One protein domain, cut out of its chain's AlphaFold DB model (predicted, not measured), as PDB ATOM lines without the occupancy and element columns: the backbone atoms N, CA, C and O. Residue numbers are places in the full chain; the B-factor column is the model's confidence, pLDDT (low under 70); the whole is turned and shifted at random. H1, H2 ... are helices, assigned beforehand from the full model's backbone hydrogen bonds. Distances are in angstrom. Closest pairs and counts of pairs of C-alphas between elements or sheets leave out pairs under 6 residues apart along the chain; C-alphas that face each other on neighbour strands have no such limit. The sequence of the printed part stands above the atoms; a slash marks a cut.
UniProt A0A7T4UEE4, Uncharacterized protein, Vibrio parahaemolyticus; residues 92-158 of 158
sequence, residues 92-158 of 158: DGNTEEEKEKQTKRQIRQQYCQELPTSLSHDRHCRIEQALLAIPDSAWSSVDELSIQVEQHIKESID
ATOM      1  N   ASP A  92     266.705 201.408 141.454       47.03
ATOM      2  CA  ASP A  92     265.432 201.526 140.723       47.03
ATOM      3  C   ASP A  92     265.044 202.999 140.462       47.03
ATOM      4  O   ASP A  92     263.871 203.390 140.474       47.03
ATOM      5  N   GLY A  93     266.045 203.858 140.239       48.41
ATOM      6  CA  GLY A  93     265.848 205.233 139.805       48.41
ATOM      7  C   GLY A  93     265.162 205.241 138.439       48.41
ATOM      8  O   GLY A  93     265.810 205.182 137.406       48.41
ATOM      9  N   ASN A  94     263.831 205.299 138.407       56.88
ATOM     10  CA  ASN A  94     263.029 205.200 137.178       56.88
ATOM     11  C   ASN A  94     263.127 206.431 136.243       56.88
ATOM     12  O   ASN A  94     262.247 206.650 135.408       56.88
ATOM     13  N   THR A  95     264.169 207.259 136.358       63.44
ATOM     14  CA  THR A  95     264.442 208.350 135.409       63.44
ATOM     15  C   THR A  95     265.392 207.866 134.315       63.44
ATOM     16  O   THR A  95     266.217 206.987 134.539       63.44
ATOM     17  N   GLU A  96     265.302 208.446 133.116       68.81
ATOM     18  CA  GLU A  96     266.237 208.118 132.025       68.81
ATOM     19  C   GLU A  96     267.695 208.418 132.408       68.81
ATOM     20  O   GLU A  96     268.577 207.622 132.120       68.81
ATOM     21  N   GLU A  97     267.934 209.495 133.159       66.56
ATOM     22  CA  GLU A  97     269.262 209.836 133.685       66.56
ATOM     23  C   GLU A  97     269.832 208.738 134.601       66.56
ATOM     24  O   GLU A  97     270.995 208.359 134.479       66.56
ATOM     25  N   GLU A  98     269.014 208.187 135.501       63.97
ATOM     26  CA  GLU A  98     269.450 207.117 136.402       63.97
ATOM     27  C   GLU A  98     269.613 205.784 135.659       63.97
ATOM     28  O   GLU A  98     270.544 205.037 135.951       63.97
ATOM     29  N   LYS A  99     268.805 205.513 134.624       67.19
ATOM     30  CA  LYS A  99     269.012 204.358 133.729       67.19
ATOM     31  C   LYS A  99     270.315 204.459 132.937       67.19
ATOM     32  O   LYS A  99     271.001 203.450 132.761       67.19
ATOM     33  N   GLU A 100     270.671 205.649 132.457       74.44
ATOM     34  CA  GLU A 100     271.940 205.890 131.765       74.44
ATOM     35  C   GLU A 100     273.122 205.658 132.712       74.44
ATOM     36  O   GLU A 100     274.009 204.862 132.391       74.44
ATOM     37  N   LYS A 101     273.095 206.250 133.915       70.06
ATOM     38  CA  LYS A 101     274.100 206.001 134.967       70.06
ATOM     39  C   LYS A 101     274.202 204.512 135.303       70.06
ATOM     40  O   LYS A 101     275.299 203.961 135.360       70.06
ATOM     41  N   GLN A 102     273.067 203.838 135.465       67.44
ATOM     42  CA  GLN A 102     272.998 202.408 135.755       67.44
ATOM     43  C   GLN A 102     273.613 201.556 134.634       67.44
ATOM     44  O   GLN A 102     274.384 200.637 134.905       67.44
ATOM     45  N   THR A 103     273.344 201.897 133.373       76.38
ATOM     46  CA  THR A 103     273.932 201.217 132.207       76.38
ATOM     47  C   THR A 103     275.455 201.370 132.194       76.38
ATOM     48  O   THR A 103     276.181 200.393 132.003       76.38
ATOM     49  N   LYS A 104     275.963 202.581 132.458       78.94
ATOM     50  CA  LYS A 104     277.408 202.855 132.547       78.94
ATOM     51  C   LYS A 104     278.070 202.039 133.657       78.94
ATOM     52  O   LYS A 104     279.123 201.437 133.440       78.94
ATOM     53  N   ARG A 105     277.424 201.952 134.821       72.62
ATOM     54  CA  ARG A 105     277.889 201.132 135.949       72.62
ATOM     55  C   ARG A 105     277.979 199.652 135.578       72.62
ATOM     56  O   ARG A 105     279.015 199.045 135.828       72.62
ATOM     57  N   GLN A 106     276.950 199.101 134.932       71.38
ATOM     58  CA  GLN A 106     276.933 197.697 134.501       71.38
ATOM     59  C   GLN A 106     278.076 197.379 133.533       71.38
ATOM     60  O   GLN A 106     278.739 196.356 133.677       71.38
ATOM     61  N   ILE A 107     278.358 198.278 132.591       81.25
ATOM     62  CA  ILE A 107     279.486 198.127 131.665       81.25
ATOM     63  C   ILE A 107     280.828 198.138 132.415       81.25
ATOM     64  O   ILE A 107     281.667 197.276 132.167       81.25
ATOM     65  N   ARG A 108     281.040 199.071 133.357       76.56
ATOM     66  CA  ARG A 108     282.266 199.097 134.183       76.56
ATOM     67  C   ARG A 108     282.425 197.824 135.012       76.56
ATOM     68  O   ARG A 108     283.519 197.278 135.081       76.56
ATOM     69  N   GLN A 109     281.339 197.335 135.608       69.62
ATOM     70  CA  GLN A 109     281.341 196.089 136.375       69.62
ATOM     71  C   GLN A 109     281.717 194.892 135.502       69.62
ATOM     72  O   GLN A 109     282.585 194.114 135.888       69.62
ATOM     73  N   GLN A 110     281.114 194.770 134.319       71.81
ATOM     74  CA  GLN A 110     281.447 193.714 133.362       71.81
ATOM     75  C   GLN A 110     282.915 193.793 132.932       71.81
ATOM     76  O   GLN A 110     283.609 192.783 132.957       71.81
ATOM     77  N   TYR A 111     283.422 194.996 132.647       84.12
ATOM     78  CA  TYR A 111     284.840 195.198 132.355       84.12
ATOM     79  C   TYR A 111     285.744 194.688 133.488       84.12
ATOM     80  O   TYR A 111     286.663 193.913 133.231       84.12
ATOM     81  N   CYS A 112     285.469 195.059 134.743       72.94
ATOM     82  CA  CYS A 112     286.255 194.588 135.885       72.94
ATOM     83  C   CYS A 112     286.176 193.063 136.072       72.94
ATOM     84  O   CYS A 112     287.184 192.434 136.385       72.94
ATOM     85  N   GLN A 113     285.008 192.453 135.832       70.62
ATOM     86  CA  GLN A 113     284.817 190.997 135.896       70.62
ATOM     87  C   GLN A 113     285.621 190.237 134.833       70.62
ATOM     88  O   GLN A 113     286.036 189.102 135.071       70.62
ATOM     89  N   GLU A 114     285.830 190.842 133.665       80.88
ATOM     90  CA  GLU A 114     286.582 190.250 132.554       80.88
ATOM     91  C   GLU A 114     288.104 190.380 132.714       80.88
ATOM     92  O   GLU A 114     288.867 189.750 131.970       80.88
ATOM     93  N   LEU A 115     288.577 191.163 133.690       77.62
ATOM     94  CA  LEU A 115     290.004 191.327 133.922       77.62
ATOM     95  C   LEU A 115     290.658 190.044 134.465       77.62
ATOM     96  O   LEU A 115     290.049 189.275 135.215       77.62
ATOM     97  N   PRO A 116     291.937 189.790 134.121       75.25
ATOM     98  CA  PRO A 116     292.662 188.642 134.645       75.25
ATOM     99  C   PRO A 116     292.684 188.633 136.175       75.25
ATOM    100  O   PRO A 116     293.012 189.628 136.813       75.25
ATOM    101  N   THR A 117     292.456 187.466 136.773       64.12
ATOM    102  CA  THR A 117     292.478 187.279 138.237       64.12
ATOM    103  C   THR A 117     293.857 187.511 138.863       64.12
ATOM    104  O   THR A 117     293.969 187.681 140.073       64.12
ATOM    105  N   SER A 118     294.922 187.514 138.057       71.06
ATOM    106  CA  SER A 118     296.298 187.756 138.491       71.06
ATOM    107  C   SER A 118     296.899 188.958 137.756       71.06
ATOM    108  O   SER A 118     297.648 188.798 136.789       71.06
ATOM    109  N   LEU A 119     296.570 190.167 138.210       70.50
ATOM    110  CA  LEU A 119     297.217 191.407 137.776       70.50
ATOM    111  C   LEU A 119     298.337 191.803 138.745       70.50
ATOM    112  O   LEU A 119     298.277 191.526 139.943       70.50
ATOM    113  N   SER A 120     299.374 192.473 138.233       77.44
ATOM    114  CA  SER A 120     300.344 193.137 139.107       77.44
ATOM    115  C   SER A 120     299.693 194.338 139.797       77.44
ATOM    116  O   SER A 120     298.792 194.968 139.244       77.44
ATOM    117  N   HIS A 121     300.178 194.695 140.988       69.50
ATOM    118  CA  HIS A 121     299.667 195.851 141.730       69.50
ATOM    119  C   HIS A 121     299.763 197.160 140.926       69.50
ATOM    120  O   HIS A 121     298.798 197.909 140.855       69.50
ATOM    121  N   ASP A 122     300.890 197.398 140.245       74.44
ATOM    122  CA  ASP A 122     301.079 198.574 139.378       74.44
ATOM    123  C   ASP A 122     300.058 198.614 138.232       74.44
ATOM    124  O   ASP A 122     299.457 199.654 137.966       74.44
ATOM    125  N   ARG A 123     299.785 197.469 137.594       79.88
ATOM    126  CA  ARG A 123     298.778 197.394 136.533       79.88
ATOM    127  C   ARG A 123     297.382 197.707 137.057       79.88
ATOM    128  O   ARG A 123     296.625 198.405 136.394       79.88
ATOM    129  N   HIS A 124     297.072 197.218 138.247       69.75
ATOM    130  CA  HIS A 124     295.808 197.459 138.925       69.75
ATOM    131  C   HIS A 124     295.583 198.950 139.207       69.75
ATOM    132  O   HIS A 124     294.559 199.506 138.819       69.75
ATOM    133  N   CYS A 125     296.581 199.625 139.786       66.38
ATOM    134  CA  CYS A 125     296.517 201.060 140.065       66.38
ATOM    135  C   CYS A 125     296.321 201.895 138.796       66.38
ATOM    136  O   CYS A 125     295.569 202.866 138.806       66.38
ATOM    137  N   ARG A 126     296.962 201.513 137.686       76.69
ATOM    138  CA  ARG A 126     296.814 202.219 136.405       76.69
ATOM    139  C   ARG A 126     295.425 202.053 135.794       76.69
ATOM    140  O   ARG A 126     294.899 203.007 135.233       76.69
ATOM    141  N   ILE A 127     294.825 200.868 135.918       79.25
ATOM    142  CA  ILE A 127     293.441 200.630 135.488       79.25
ATOM    143  C   ILE A 127     292.475 201.478 136.322       79.25
ATOM    144  O   ILE A 127     291.627 202.159 135.754       79.25
ATOM    145  N   GLU A 128     292.640 201.512 137.649       70.44
ATOM    146  CA  GLU A 128     291.824 202.358 138.536       70.44
ATOM    147  C   GLU A 128     291.927 203.844 138.162       70.44
ATOM    148  O   GLU A 128     290.910 204.519 138.005       70.44
ATOM    149  N   GLN A 129     293.147 204.349 137.963       69.44
ATOM    150  CA  GLN A 129     293.371 205.735 137.542       69.44
ATOM    151  C   GLN A 129     292.711 206.035 136.197       69.44
ATOM    152  O   GLN A 129     292.080 207.081 136.044       69.44
ATOM    153  N   ALA A 130     292.801 205.107 135.242       80.31
ATOM    154  CA  ALA A 130     292.185 205.282 133.939       80.31
ATOM    155  C   ALA A 130     290.652 205.331 134.026       80.31
ATOM    156  O   ALA A 130     290.038 206.226 133.450       80.31
ATOM    157  N   LEU A 131     290.030 204.431 134.793       79.56
ATOM    158  CA  LEU A 131     288.575 204.398 134.993       79.56
ATOM    159  C   LEU A 131     288.027 205.673 135.658       79.56
ATOM    160  O   LEU A 131     286.883 206.051 135.403       79.56
ATOM    161  N   LEU A 132     288.830 206.334 136.497       72.38
ATOM    162  CA  LEU A 132     288.476 207.614 137.117       72.38
ATOM    163  C   LEU A 132     288.649 208.805 136.167       72.38
ATOM    164  O   LEU A 132     287.915 209.783 136.267       72.38
ATOM    165  N   ALA A 133     289.624 208.745 135.263       75.69
ATOM    166  CA  ALA A 133     289.954 209.853 134.372       75.69
ATOM    167  C   ALA A 133     289.150 209.856 133.061       75.69
ATOM    168  O   ALA A 133     288.946 210.917 132.467       75.69
ATOM    169  N   ILE A 134     288.691 208.691 132.594       80.69
ATOM    170  CA  ILE A 134     287.935 208.570 131.342       80.69
ATOM    171  C   ILE A 134     286.476 208.997 131.581       80.69
ATOM    172  O   ILE A 134     285.777 208.364 132.374       80.69
ATOM    173  N   PRO A 135     285.968 210.022 130.870       83.06
ATOM    174  CA  PRO A 135     284.593 210.472 131.043       83.06
ATOM    175  C   PRO A 135     283.599 209.421 130.538       83.06
ATOM    176  O   PRO A 135     283.809 208.804 129.493       83.06
ATOM    177  N   ASP A 136     282.464 209.278 131.223       79.62
ATOM    178  CA  ASP A 136     281.411 208.309 130.876       79.62
ATOM    179  C   ASP A 136     280.861 208.475 129.453       79.62
ATOM    180  O   ASP A 136     280.343 207.529 128.862       79.62
ATOM    181  N   SER A 137     280.984 209.662 128.860       84.12
ATOM    182  CA  SER A 137     280.588 209.919 127.473       84.12
ATOM    183  C   SER A 137     281.507 209.267 126.429       84.12
ATOM    184  O   SER A 137     281.134 209.232 125.260       84.12
ATOM    185  N   ALA A 138     282.699 208.792 126.807       85.75
ATOM    186  CA  ALA A 138     283.714 208.290 125.872       85.75
ATOM    187  C   ALA A 138     283.541 206.816 125.464       85.75
ATOM    188  O   ALA A 138     284.232 206.351 124.560       85.75
ATOM    189  N   TRP A 139     282.652 206.075 126.124       91.94
ATOM    190  CA  TRP A 139     282.466 204.636 125.919       91.94
ATOM    191  C   TRP A 139     281.012 204.248 126.165       91.94
ATOM    192  O   TRP A 139     280.338 204.837 126.998       91.94
ATOM    193  N   SER A 140     280.503 203.254 125.453       92.50
ATOM    194  CA  SER A 140     279.117 202.771 125.538       92.50
ATOM    195  C   SER A 140     279.016 201.250 125.639       92.50
ATOM    196  O   SER A 140     277.918 200.709 125.756       92.50
ATOM    197  N   SER A 141     280.157 200.562 125.646       94.12
ATOM    198  CA  SER A 141     280.276 199.113 125.771       94.12
ATOM    199  C   SER A 141     281.546 198.737 126.537       94.12
ATOM    200  O   SER A 141     282.434 199.571 126.740       94.12
ATOM    201  N   VAL A 142     281.633 197.471 126.950       90.12
ATOM    202  CA  VAL A 142     282.816 196.910 127.622       90.12
ATOM    203  C   VAL A 142     284.047 196.978 126.713       90.12
ATOM    204  O   VAL A 142     285.110 197.407 127.154       90.12
ATOM    205  N   ASP A 143     283.887 196.647 125.428       95.12
ATOM    206  CA  ASP A 143     284.963 196.706 124.431       95.12
ATOM    207  C   ASP A 143     285.511 198.130 124.262       95.12
ATOM    208  O   ASP A 143     286.726 198.341 124.249       95.12
ATOM    209  N   GLU A 144     284.624 199.127 124.163       95.31
ATOM    210  CA  GLU A 144     285.028 200.533 124.047       95.31
ATOM    211  C   GLU A 144     285.748 201.010 125.310       95.31
ATOM    212  O   GLU A 144     286.800 201.643 125.208       95.31
ATOM    213  N   LEU A 145     285.225 200.672 126.492       92.81
ATOM    214  CA  LEU A 145     285.854 201.007 127.768       92.81
ATOM    215  C   LEU A 145     287.255 200.388 127.882       92.81
ATOM    216  O   LEU A 145     288.202 201.076 128.259       92.81
ATOM    217  N   SER A 146     287.405 199.122 127.489       93.69
ATOM    218  CA  SER A 146     288.687 198.414 127.477       93.69
ATOM    219  C   SER A 146     289.726 199.120 126.600       93.69
ATOM    220  O   SER A 146     290.849 199.373 127.042       93.69
ATOM    221  N   ILE A 147     289.341 199.534 125.387       95.56
ATOM    222  CA  ILE A 147     290.220 200.284 124.477       95.56
ATOM    223  C   ILE A 147     290.658 201.614 125.102       95.56
ATOM    224  O   ILE A 147     291.849 201.934 125.074       95.56
ATOM    225  N   GLN A 148     289.719 202.371 125.679       93.94
ATOM    226  CA  GLN A 148     290.006 203.669 126.299       93.94
ATOM    227  C   GLN A 148     290.949 203.531 127.500       93.94
ATOM    228  O   GLN A 148     291.904 204.299 127.622       93.94
ATOM    229  N   VAL A 149     290.736 202.523 128.354       91.31
ATOM    230  CA  VAL A 149     291.617 202.242 129.497       91.31
ATOM    231  C   VAL A 149     293.034 201.931 129.023       91.31
ATOM    232  O   VAL A 149     293.989 202.540 129.501       91.31
ATOM    233  N   GLU A 150     293.200 201.041 128.043       94.31
ATOM    234  CA  GLU A 150     294.533 200.716 127.523       94.31
ATOM    235  C   GLU A 150     295.222 201.903 126.856       94.31
ATOM    236  O   GLU A 150     296.440 202.055 126.972       94.31
ATOM    237  N   GLN A 151     294.461 202.733 126.145       93.88
ATOM    238  CA  GLN A 151     294.988 203.942 125.532       93.88
ATOM    239  C   GLN A 151     295.483 204.918 126.602       93.88
ATOM    240  O   GLN A 151     296.636 205.343 126.545       93.88
ATOM    241  N   HIS A 152     294.671 205.189 127.624       91.38
ATOM    242  CA  HIS A 152     295.055 206.100 128.694       91.38
ATOM    243  C   HIS A 152     296.282 205.596 129.477       91.38
ATOM    244  O   HIS A 152     297.180 206.374 129.814       91.38
ATOM    245  N   ILE A 153     296.376 204.285 129.721       90.19
ATOM    246  CA  ILE A 153     297.544 203.694 130.388       90.19
ATOM    247  C   ILE A 153     298.812 203.834 129.535       90.19
ATOM    248  O   ILE A 153     299.889 204.031 130.086       90.19
ATOM    249  N   LYS A 154     298.721 203.738 128.203       90.25
ATOM    250  CA  LYS A 154     299.882 203.963 127.324       90.25
ATOM    251  C   LYS A 154     300.319 205.425 127.335       90.25
ATOM    252  O   LYS A 154     301.502 205.693 127.486       90.25
ATOM    253  N   GLU A 155     299.364 206.344 127.235       87.75
ATOM    254  CA  GLU A 155     299.613 207.792 127.194       87.75
ATOM    255  C   GLU A 155     300.166 208.360 128.511       87.75
ATOM    256  O   GLU A 155     300.736 209.442 128.518       87.75
ATOM    257  N   SER A 156     300.020 207.642 129.627       75.44
ATOM    258  CA  SER A 156     300.545 208.039 130.943       75.44
ATOM    259  C   SER A 156     301.965 207.527 131.237       75.44
ATOM    260  O   SER A 156     302.494 207.784 132.319       75.44
ATOM    261  N   ILE A 157     302.577 206.787 130.305       68.06
ATOM    262  CA  ILE A 157     303.951 206.261 130.416       68.06
ATOM    263  C   ILE A 157     304.963 207.139 129.651       68.06
ATOM    264  O   ILE A 157     306.155 207.073 129.960       68.06
ATOM    265  N   ASP A 158     304.487 207.951 128.702       48.09
ATOM    266  CA  ASP A 158     305.276 208.907 127.908       48.09
ATOM    267  C   ASP A 158     305.380 210.285 128.592       48.09
ATOM    268  O   ASP A 158     306.460 210.917 128.473       48.09
TER     269      ASP A 158
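This is residues 92 to 158 of the 158 residues of an uncharacterized protein of Vibrio parahaemolyticus (UniProt A0A7T4UEE4). H3 bridges two helices that stay only just apart, H1 and H2: its first residues, 142 to 146, meet the later part of H1 at residues 107 to 111, and from there it runs away from H1 and crosses H2 with residues 149 to 153; residues 94 to 99, near the beginning of the printed part, and residues 116 to 122 stick out. The printed part has 67 residues, with H1, H2 and H3 in that order and no named strand: all helix. It is only just compact, close to loose, with a radius of gyration of the C-alphas of 13.0 A, and elongated, spanning 41 by 26 by 17 A.

Start at H1, residues 96 to 114, and go on to H2, residues 121 to 133: they are only just apart, closest 8.3 A. Then look at H3, residues 142 to 155. Its residues 142 to 146 touch residues 107 to 111 of H1; the closest C-alphas, of Ile 107 and Val 142, are 5.4 A apart. H1 and H3 run the same way at a steep tilt of 69.8 degrees, only just short of perpendicular. Residues 149 to 153 of H3 touch residues 126 to 131 of H2, closest at the C-alphas of Ala 130 and Val 149, 5.4 A; at 72 degrees they are only just about perpendicular. In H1, H2 and H3 every O i to N i+4 pair is within hydrogen-bond range.

Find C-alpha 96 at (266.237, 208.118, 132.025); from there H1 runs 27.1 A. H2 spans 18.6 A, and H3 runs 20.0 A to C-alpha 155 at (299.613, 207.792, 127.194).

The C-alphas of Asn 94 and Asp 158 are the two farthest apart, 43.4 A. The printed part has no cut, and both links are short. Confidence is under 70 at 17 residues, among them 92 to 99.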